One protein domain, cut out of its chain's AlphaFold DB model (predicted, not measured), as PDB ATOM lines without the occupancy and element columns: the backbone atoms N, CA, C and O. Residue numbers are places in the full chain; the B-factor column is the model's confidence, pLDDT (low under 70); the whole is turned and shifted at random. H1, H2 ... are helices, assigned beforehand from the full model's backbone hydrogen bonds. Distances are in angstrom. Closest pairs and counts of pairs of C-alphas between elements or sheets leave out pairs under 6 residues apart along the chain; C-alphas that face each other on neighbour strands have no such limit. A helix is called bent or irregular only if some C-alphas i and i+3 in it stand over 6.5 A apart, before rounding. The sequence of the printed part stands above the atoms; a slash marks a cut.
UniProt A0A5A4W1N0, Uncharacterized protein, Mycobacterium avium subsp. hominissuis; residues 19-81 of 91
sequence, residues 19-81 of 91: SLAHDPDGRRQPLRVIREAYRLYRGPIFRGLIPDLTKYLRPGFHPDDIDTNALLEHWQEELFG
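Overview. This is residues 19 to 81 of the 91 residues of an uncharacterized protein of Mycobacterium avium subsp. hominissuis (UniProt A0A5A4W1N0). A string of helices runs almost end to end with no common core: H3 and H4 follow each other as one long, angled arm, and the short helices H1 and H2 make a small hook at its H3 end. Beyond H4 the backbone turns through residues 57 to 62, at the point of a broad V, and runs on to H5, which stands free far from H1 and H2. The printed part has 63 residues with five named helices, H1 to H5 in order, and no named strand; the class is all helix. The whole is extended, with a radius of gyration of the C-alphas of 19.6 A, and its C-alphas span 55 by 33 by 20 A.

Arrangement. Begin with H3, residues 30 to 41, and look next to H4, residues 44 to 55. They are close but not clearly touching, and their closest C-alphas, those of Leu 40 and Phe 46, are 7.3 A apart. They run the same way at a steep tilt of 50 degrees, though the line of H4 is a rough one: H4 is irregular, but only just, with C-alphas 47 and 50 at 6.52 A. Before H3 you meet H2, residues 24 to 28, close but not clearly touching it; the closest C-alphas, those of Gly 26 and Val 33, are 6.3 A apart. H1, residues 19 to 22, and H2 touch only at the corner by their link, and only just, with 3 pairs of C-alphas within 8 A; the closest are those of Leu 20 and Gly 26, at 6.6 A. H5, residues 69 to 80, is apart from H1, H2, H3 and H4. In H2, H3 and H5 every O i to N i+4 pair is within hydrogen-bond range; in H4 4 of 8 are, and H1 is too short for such a pair.

Along the chain. Find C-alpha 30 at (-87.489, 23.965, 51.928); from there H3 runs 16.5 A to C-alpha 41. H4 begins at C-alpha 44, at (-99.165, 21.010, 32.085), and spans 17.0 A to C-alpha 55. H5 spans 15.3 A from C-alpha 69 to C-alpha 80, at (-103.771, 0.250, 8.615). Go back to Ser 19 for H1, 5.2 A long to His 22, and to Pro 24 for H2, 6.5 A long to Arg 28.

Size, cuts and confidence. The two C-alphas farthest apart, those of Arg 28 and Gly 81, are 56.3 A apart. The links H1 to H2, H2 to H3 and H3 to H4 are tight; the link H4 to H5, 13 residues, is long. The printed part has no cut. The mean pLDDT of the printed part is 89.5, and no printed residue is under 70.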
ATOM      1  N   SER A  19     -91.716  10.429  52.330       93.69
ATOM      2  CA  SER A  19     -90.562  10.511  51.431       93.69
ATOM      3  C   SER A  19     -89.819  11.837  51.600       93.69
ATOM      4  O   SER A  19     -88.618  11.847  51.860       93.69
ATOM      5  N   LEU A  20     -90.544  12.961  51.581       91.00
ATOM      6  CA  LEU A  20     -89.950  14.288  51.743       91.00
ATOM      7  C   LEU A  20     -89.331  14.492  53.137       91.00
ATOM      8  O   LEU A  20     -88.304  15.153  53.269       91.00
ATOM      9  N   ALA A  21     -89.920  13.907  54.183       91.38
ATOM     10  CA  ALA A  21     -89.364  13.949  55.536       91.38
ATOM     11  C   ALA A  21     -88.035  13.179  55.662       91.38
ATOM     12  O   ALA A  21     -87.196  13.533  56.498       91.38
ATOM     13  N   HIS A  22     -87.839  12.153  54.828       94.69
ATOM     14  CA  HIS A  22     -86.618  11.350  54.769       94.69
ATOM     15  C   HIS A  22     -85.611  11.840  53.723       94.69
ATOM     16  O   HIS A  22     -84.512  11.295  53.663       94.69
ATOM     17  N   ASP A  23     -85.936  12.881  52.952       92.69
ATOM     18  CA  ASP A  23     -85.022  13.513  52.001       92.69
ATOM     19  C   ASP A  23     -84.130  14.559  52.711       92.69
ATOM     20  O   ASP A  23     -84.601  15.644  53.089       92.69
ATOM     21  N   PRO A  24     -82.829  14.276  52.923       91.31
ATOM     22  CA  PRO A  24     -81.925  15.202  53.593       91.31
ATOM     23  C   PRO A  24     -81.662  16.477  52.780       91.31
ATOM     24  O   PRO A  24     -81.438  17.531  53.383       91.31
ATOM     25  N   ASP A  25     -81.705  16.419  51.449       91.50
ATOM     26  CA  ASP A  25     -81.440  17.575  50.590       91.50
ATOM     27  C   ASP A  25     -82.671  18.479  50.494       91.50
ATOM     28  O   ASP A  25     -82.559  19.700  50.666       91.50
ATOM     29  N   GLY A  26     -83.860  17.886  50.351       88.12
ATOM     30  CA  GLY A  26     -85.136  18.600  50.422       88.12
ATOM     31  C   GLY A  26     -85.310  19.352  51.746       88.12
ATOM     32  O   GLY A  26     -85.685  20.529  51.759       88.12
ATOM     33  N   ARG A  27     -84.930  18.728  52.870       88.94
ATOM     34  CA  ARG A  27     -84.967  19.351  54.206       88.94
ATOM     35  C   ARG A  27     -84.025  20.540  54.370       88.94
ATOM     36  O   ARG A  27     -84.316  21.439  55.156       88.94
ATOM     37  N   ARG A  28     -82.896  20.552  53.658       92.56
ATOM     38  CA  ARG A  28     -81.937  21.670  53.678       92.56
ATOM     39  C   ARG A  28     -82.407  22.849  52.826       92.56
ATOM     40  O   ARG A  28     -81.931  23.963  53.028       92.56
ATOM     41  N   GLN A  29     -83.325  22.625  51.883       93.00
ATOM     42  CA  GLN A  29     -83.761  23.627  50.906       93.00
ATOM     43  C   GLN A  29     -85.299  23.731  50.809       93.00
ATOM     44  O   GLN A  29     -85.855  23.634  49.710       93.00
ATOM     45  N   PRO A  30     -86.022  24.011  51.912       89.94
ATOM     46  CA  PRO A  30     -87.489  23.965  51.928       89.94
ATOM     47  C   PRO A  30     -88.135  24.948  50.936       89.94
ATOM     48  O   PRO A  30     -89.121  24.629  50.275       89.94
ATOM     49  N   LEU A  31     -87.539  26.132  50.757       94.69
ATOM     50  CA  LEU A  31     -88.018  27.131  49.794       94.69
ATOM     51  C   LEU A  31     -87.941  26.638  48.343       94.69
ATOM     52  O   LEU A  31     -88.775  27.011  47.515       94.69
ATOM     53  N   ARG A  32     -86.940  25.812  48.021       93.00
ATOM     54  CA  ARG A  32     -86.782  25.235  46.686       93.00
ATOM     55  C   ARG A  32     -87.855  24.187  46.424       93.00
ATOM     56  O   ARG A  32     -88.505  24.266  45.387       93.00
ATOM     57  N   VAL A  33     -88.094  23.302  47.391       92.38
ATOM     58  CA  VAL A  33     -89.153  22.285  47.318       92.38
ATOM     59  C   VAL A  33     -90.516  22.940  47.087       92.38
ATOM     60  O   VAL A  33     -91.232  22.564  46.163       92.38
ATOM     61  N   ILE A  34     -90.852  23.986  47.851       93.12
ATOM     62  CA  ILE A  34     -92.116  24.724  47.678       93.12
ATOM     63  C   ILE A  34     -92.211  25.340  46.275       93.12
ATOM     64  O   ILE A  34     -93.253  25.263  45.623       93.12
ATOM     65  N   ARG A  35     -91.124  25.940  45.778       95.12
ATOM     66  CA  ARG A  35     -91.085  26.540  44.437       95.12
ATOM     67  C   ARG A  35     -91.280  25.497  43.339       95.12
ATOM     68  O   ARG A  35     -91.987  25.767  42.370       95.12
ATOM     69  N   GLU A  36     -90.641  24.342  43.457       92.06
ATOM     70  CA  GLU A  36     -90.752  23.249  42.489       92.06
ATOM     71  C   GLU A  36     -92.151  22.624  42.522       92.06
ATOM     72  O   GLU A  36     -92.760  22.466  41.463       92.06
ATOM     73  N   ALA A  37     -92.727  22.419  43.710       90.62
ATOM     74  CA  ALA A  37     -94.121  21.999  43.866       90.62
ATOM     75  C   ALA A  37     -95.094  22.995  43.213       90.62
ATOM     76  O   ALA A  37     -96.010  22.604  42.490       90.62
ATOM     77  N   TYR A  38     -94.862  24.297  43.390       93.50
ATOM     78  CA  TYR A  38     -95.672  25.335  42.755       93.50
ATOM     79  C   TYR A  38     -95.548  25.341  41.227       93.50
ATOM     80  O   TYR A  38     -96.546  25.514  40.522       93.50
ATOM     81  N   ARG A  39     -94.334  25.141  40.698       93.00
ATOM     82  CA  ARG A  39     -94.108  25.009  39.250       93.00
ATOM     83  C   ARG A  39     -94.825  23.789  38.690       93.00
ATOM     84  O   ARG A  39     -95.446  23.911  37.641       93.00
ATOM     85  N   LEU A  40     -94.784  22.659  39.394       89.56
ATOM     86  CA  LEU A  40     -95.503  21.449  39.010       89.56
ATOM     87  C   LEU A  40     -97.017  21.693  38.984       89.56
ATOM     88  O   LEU A  40     -97.665  21.402  37.982       89.56
ATOM     89  N   TYR A  41     -97.562  22.312  40.037       88.75
ATOM     90  CA  TYR A  41     -98.981  22.662  40.141       88.75
ATOM     91  C   TYR A  41     -99.455  23.623  39.038       88.75
ATOM     92  O   TYR A  41    -100.581  23.530  38.555       88.75
ATOM     93  N   ARG A  42     -98.604  24.556  38.603       90.38
ATOM     94  CA  ARG A  42     -98.896  25.426  37.450       90.38
ATOM     95  C   ARG A  42     -98.539  24.807  36.099       90.38
ATOM     96  O   ARG A  42     -98.814  25.429  35.073       90.38
ATOM     97  N   GLY A  43     -97.918  23.637  36.103       89.25
ATOM     98  CA  GLY A  43     -97.450  22.943  34.920       89.25
ATOM     99  C   GLY A  43     -98.569  22.252  34.137       89.25
ATOM    100  O   GLY A  43     -99.733  22.239  34.555       89.25
ATOM    101  N   PRO A  44     -98.211  21.640  32.998       84.62
ATOM    102  CA  PRO A  44     -99.165  21.010  32.085       84.62
ATOM    103  C   PRO A  44     -99.887  19.806  32.703       84.62
ATOM    104  O   PRO A  44    -100.990  19.480  32.286       84.62
ATOM    105  N   ILE A  45     -99.315  19.175  33.734       84.75
ATOM    106  CA  ILE A  45     -99.939  18.031  34.411       84.75
ATOM    107  C   ILE A  45    -101.228  18.467  35.119       84.75
ATOM    108  O   ILE A  45    -102.304  17.951  34.839       84.75
ATOM    109  N   PHE A  46    -101.154  19.459  36.005       85.75
ATOM    110  CA  PHE A  46    -102.322  19.883  36.779       85.75
ATOM    111  C   PHE A  46    -103.292  20.754  35.977       85.75
ATOM    112  O   PHE A  46    -104.494  20.707  36.227       85.75
ATOM    113  N   ARG A  47    -102.797  21.539  35.011       85.94
ATOM    114  CA  ARG A  47    -103.647  22.401  34.174       85.94
ATOM    115  C   ARG A  47    -104.204  21.726  32.922       85.94
ATOM    116  O   ARG A  47    -105.209  22.202  32.415       85.94
ATOM    117  N   GLY A  48    -103.552  20.681  32.422       84.75
ATOM    118  CA  GLY A  48    -103.977  19.944  31.232       84.75
ATOM    119  C   GLY A  48    -104.621  18.611  31.592       84.75
ATOM    120  O   GLY A  48    -105.818  18.438  31.412       84.75
ATOM    121  N   LEU A  49    -103.840  17.696  32.171       86.75
ATOM    122  CA  LEU A  49    -104.252  16.300  32.360       86.75
ATOM    123  C   LEU A  49    -105.390  16.122  33.381       86.75
ATOM    124  O   LEU A  49    -106.291  15.321  33.159       86.75
ATOM    125  N   ILE A  50    -105.365  16.837  34.511       88.06
ATOM    126  CA  ILE A  50    -106.370  16.648  35.573       88.06
ATOM    127  C   ILE A  50    -107.805  16.935  35.085       88.06
ATOM    128  O   ILE A  50    -108.664  16.084  35.321       88.06
ATOM    129  N   PRO A  51    -108.099  18.055  34.391       87.69
ATOM    130  CA  PRO A  51    -109.409  18.282  33.773       87.69
ATOM    131  C   PRO A  51    -109.886  17.171  32.831       87.69
ATOM    132  O   PRO A  51    -111.082  16.903  32.765       87.69
ATOM    133  N   ASP A  52    -108.978  16.515  32.111       87.31
ATOM    134  CA  ASP A  52    -109.347  15.392  31.247       87.31
ATOM    135  C   ASP A  52    -109.651  14.135  32.065       87.31
ATOM    136  O   ASP A  52    -110.647  13.457  31.815       87.31
ATOM    137  N   LEU A  53    -108.867  13.868  33.114       88.62
ATOM    138  CA  LEU A  53    -109.093  12.739  34.018       88.62
ATOM    139  C   LEU A  53    -110.427  12.829  34.772       88.62
ATOM    140  O   LEU A  53    -111.038  11.796  35.051       88.62
ATOM    141  N   THR A  54    -110.920  14.029  35.091       89.31
ATOM    142  CA  THR A  54    -112.212  14.170  35.787       89.31
ATOM    143  C   THR A  54    -113.402  13.740  34.930       89.31
ATOM    144  O   THR A  54    -114.413  13.323  35.496       89.31
ATOM    145  N   LYS A  55    -113.284  13.747  33.592       90.12
ATOM    146  CA  LYS A  55    -114.333  13.253  32.678       90.12
ATOM    147  C   LYS A  55    -114.641  11.773  32.927       90.12
ATOM    148  O   LYS A  55    -115.809  11.405  33.001       90.12
ATOM    149  N   TYR A  56    -113.611  10.965  33.189       88.81
ATOM    150  CA  TYR A  56    -113.734   9.536  33.515       88.81
ATOM    151  C   TYR A  56    -114.386   9.267  34.878       88.81
ATOM    152  O   TYR A  56    -114.828   8.155  35.155       88.81
ATOM    153  N   LEU A  57    -114.429  10.271  35.758       88.88
ATOM    154  CA  LEU A  57    -115.043  10.155  37.082       88.88
ATOM    155  C   LEU A  57    -116.536  10.499  37.071       88.88
ATOM    156  O   LEU A  57    -117.205  10.342  38.098       88.88
ATOM    157  N   ARG A  58    -117.065  10.972  35.935       89.69
ATOM    158  CA  ARG A  58    -118.477  11.319  35.780       89.69
ATOM    159  C   ARG A  58    -119.352  10.071  35.982       89.69
ATOM    160  O   ARG A  58    -119.103   9.045  35.350       89.69
ATOM    161  N   PRO A  59    -120.395  10.125  36.829       90.00
ATOM    162  CA  PRO A  59    -121.355   9.031  36.935       90.00
ATOM    163  C   PRO A  59    -121.986   8.721  35.572       90.00
ATOM    164  O   PRO A  59    -122.429   9.636  34.883       90.00
ATOM    165  N   GLY A  60    -122.021   7.442  35.192       89.88
ATOM    166  CA  GLY A  60    -122.557   7.013  33.894       89.88
ATOM    167  C   GLY A  60    -121.640   7.286  32.699       89.88
ATOM    168  O   GLY A  60    -122.120   7.244  31.574       89.88
ATOM    169  N   PHE A  61    -120.353   7.571  32.929       92.06
ATOM    170  CA  PHE A  61    -119.356   7.707  31.867       92.06
ATOM    171  C   PHE A  61    -119.327   6.479  30.943       92.06
ATOM    172  O   PHE A  61    -119.191   5.346  31.415       92.06
ATOM    173  N   HIS A  62    -119.398   6.731  29.640       88.69
ATOM    174  CA  HIS A  62    -119.111   5.784  28.572       88.69
ATOM    175  C   HIS A  62    -117.877   6.275  27.794       88.69
ATOM    176  O   HIS A  62    -117.748   7.479  27.587       88.69
ATOM    177  N   PRO A  63    -116.962   5.394  27.347       86.50
ATOM    178  CA  PRO A  63    -115.785   5.807  26.575       86.50
ATOM    179  C   PRO A  63    -116.110   6.702  25.366       86.50
ATOM    180  O   PRO A  63    -115.391   7.667  25.127       86.50
ATOM    181  N   ASP A  64    -117.236   6.446  24.695       89.25
ATOM    182  CA  ASP A  64    -117.724   7.224  23.542       89.25
ATOM    183  C   ASP A  64    -118.134   8.671  23.885       89.25
ATOM    184  O   ASP A  64    -118.362   9.481  22.992       89.25
ATOM    185  N   ASP A  65    -118.222   9.027  25.172       90.44
ATOM    186  CA  ASP A  65    -118.458  10.409  25.607       90.44
ATOM    187  C   ASP A  65    -117.272  11.339  25.293       90.44
ATOM    188  O   ASP A  65    -117.399  12.566  25.376       90.44
ATOM    189  N   ILE A  66    -116.100  10.772  24.996       90.50
ATOM    190  CA  ILE A  66    -114.910  11.502  24.570       90.50
ATOM    191  C   ILE A  66    -114.782  11.312  23.062       90.50
ATOM    192  O   ILE A  66    -114.537  10.206  22.595       90.50
ATOM    193  N   ASP A  67    -114.916  12.403  22.306       91.56
ATOM    194  CA  ASP A  67    -114.712  12.364  20.860       91.56
ATOM    195  C   ASP A  67    -113.237  12.090  20.545       91.56
ATOM    196  O   ASP A  67    -112.366  12.951  20.703       91.56
ATOM    197  N   THR A  68    -112.966  10.858  20.128       92.56
ATOM    198  CA  THR A  68    -111.649  10.406  19.684       92.56
ATOM    199  C   THR A  68    -111.610  10.136  18.183       92.56
ATOM    200  O   THR A  68    -110.662   9.498  17.736       92.56
ATOM    201  N   ASN A  69    -112.591  10.594  17.391       92.56
ATOM    202  CA  ASN A  69    -112.668  10.264  15.960       92.56
ATOM    203  C   ASN A  69    -111.433  10.740  15.191       92.56
ATOM    204  O   ASN A  69    -110.821   9.952  14.487       92.56
ATOM    205  N   ALA A  70    -110.981  11.975  15.421       93.00
ATOM    206  CA  ALA A  70    -109.768  12.489  14.780       93.00
ATOM    207  C   ALA A  70    -108.505  11.690  15.160       93.00
ATOM    208  O   ALA A  70    -107.607  11.499  14.344       93.00
ATOM    209  N   LEU A  71    -108.427  11.213  16.409       92.81
ATOM    210  CA  LEU A  71    -107.316  10.375  16.866       92.81
ATOM    211  C   LEU A  71    -107.384   8.986  16.222       92.81
ATOM    212  O   LEU A  71    -106.356   8.438  15.835       92.81
ATOM    213  N   LEU A  72    -108.591   8.433  16.116       90.81
ATOM    214  CA  LEU A  72    -108.849   7.152  15.478       90.81
ATOM    215  C   LEU A  72    -108.503   7.204  13.988       90.81
ATOM    216  O   LEU A  72    -107.770   6.337  13.535       90.81
ATOM    217  N   GLU A  73    -108.958   8.229  13.265       89.94
ATOM    218  CA  GLU A  73    -108.642   8.460  11.849       89.94
ATOM    219  C   GLU A  73    -107.128   8.543  11.629       89.94
ATOM    220  O   GLU A  73    -106.586   7.814  10.803       89.94
ATOM    221  N   HIS A  74    -106.431   9.349  12.436       90.44
ATOM    222  CA  HIS A  74    -104.979   9.494  12.342       90.44
ATOM    223  C   HIS A  74    -104.242   8.153  12.487       90.44
ATOM    224  O   HIS A  74    -103.407   7.811  11.650       90.44
ATOM    225  N   TRP A  75    -104.566   7.370  13.520       89.75
ATOM    226  CA  TRP A  75    -103.909   6.079  13.741       89.75
ATOM    227  C   TRP A  75    -104.380   4.991  12.780       89.75
ATOM    228  O   TRP A  75    -103.616   4.076  12.481       89.75
ATOM    229  N   GLN A  76    -105.613   5.069  12.285       87.25
ATOM    230  CA  GLN A  76    -106.109   4.171  11.251       87.25
ATOM    231  C   GLN A  76    -105.315   4.361   9.956       87.25
ATOM    232  O   GLN A  76    -104.831   3.379   9.397       87.25
ATOM    233  N   GLU A  77    -105.106   5.606   9.525       85.31
ATOM    234  CA  GLU A  77    -104.261   5.919   8.369       85.31
ATOM    235  C   GLU A  77    -102.814   5.456   8.579       85.31
ATOM    236  O   GLU A  77    -102.236   4.817   7.697       85.31
ATOM    237  N   GLU A  78    -102.237   5.735   9.751       85.19
ATOM    238  CA  GLU A  78    -100.828   5.444  10.032       85.19
ATOM    239  C   GLU A  78    -100.536   3.941  10.180       85.19
ATOM    240  O   GLU A  78     -99.480   3.474   9.750       85.19
ATOM    241  N   LEU A  79    -101.456   3.168  10.768       84.94
ATOM    242  CA  LEU A  79    -101.224   1.757  11.110       84.94
ATOM    243  C   LEU A  79    -101.877   0.760  10.138       84.94
ATOM    244  O   LEU A  79    -101.409  -0.379  10.043       84.94
ATOM    245  N   PHE A  80    -102.943   1.152   9.434       80.75
ATOM    246  CA  PHE A  80    -103.771   0.250   8.615       80.75
ATOM    247  C   PHE A  80    -103.955   0.705   7.152       80.75
ATOM    248  O   PHE A  80    -104.525  -0.030   6.345       80.75
ATOM    249  N   GLY A  81    -103.469   1.895   6.775       71.31
ATOM    250  CA  GLY A  81    -103.610   2.415   5.412       71.31
ATOM    251  C   GLY A  81    -105.071   2.590   4.965       71.31
ATOM    252  O   GLY A  81    -106.001   2.580   5.769       71.31
TER     253      GLY A  81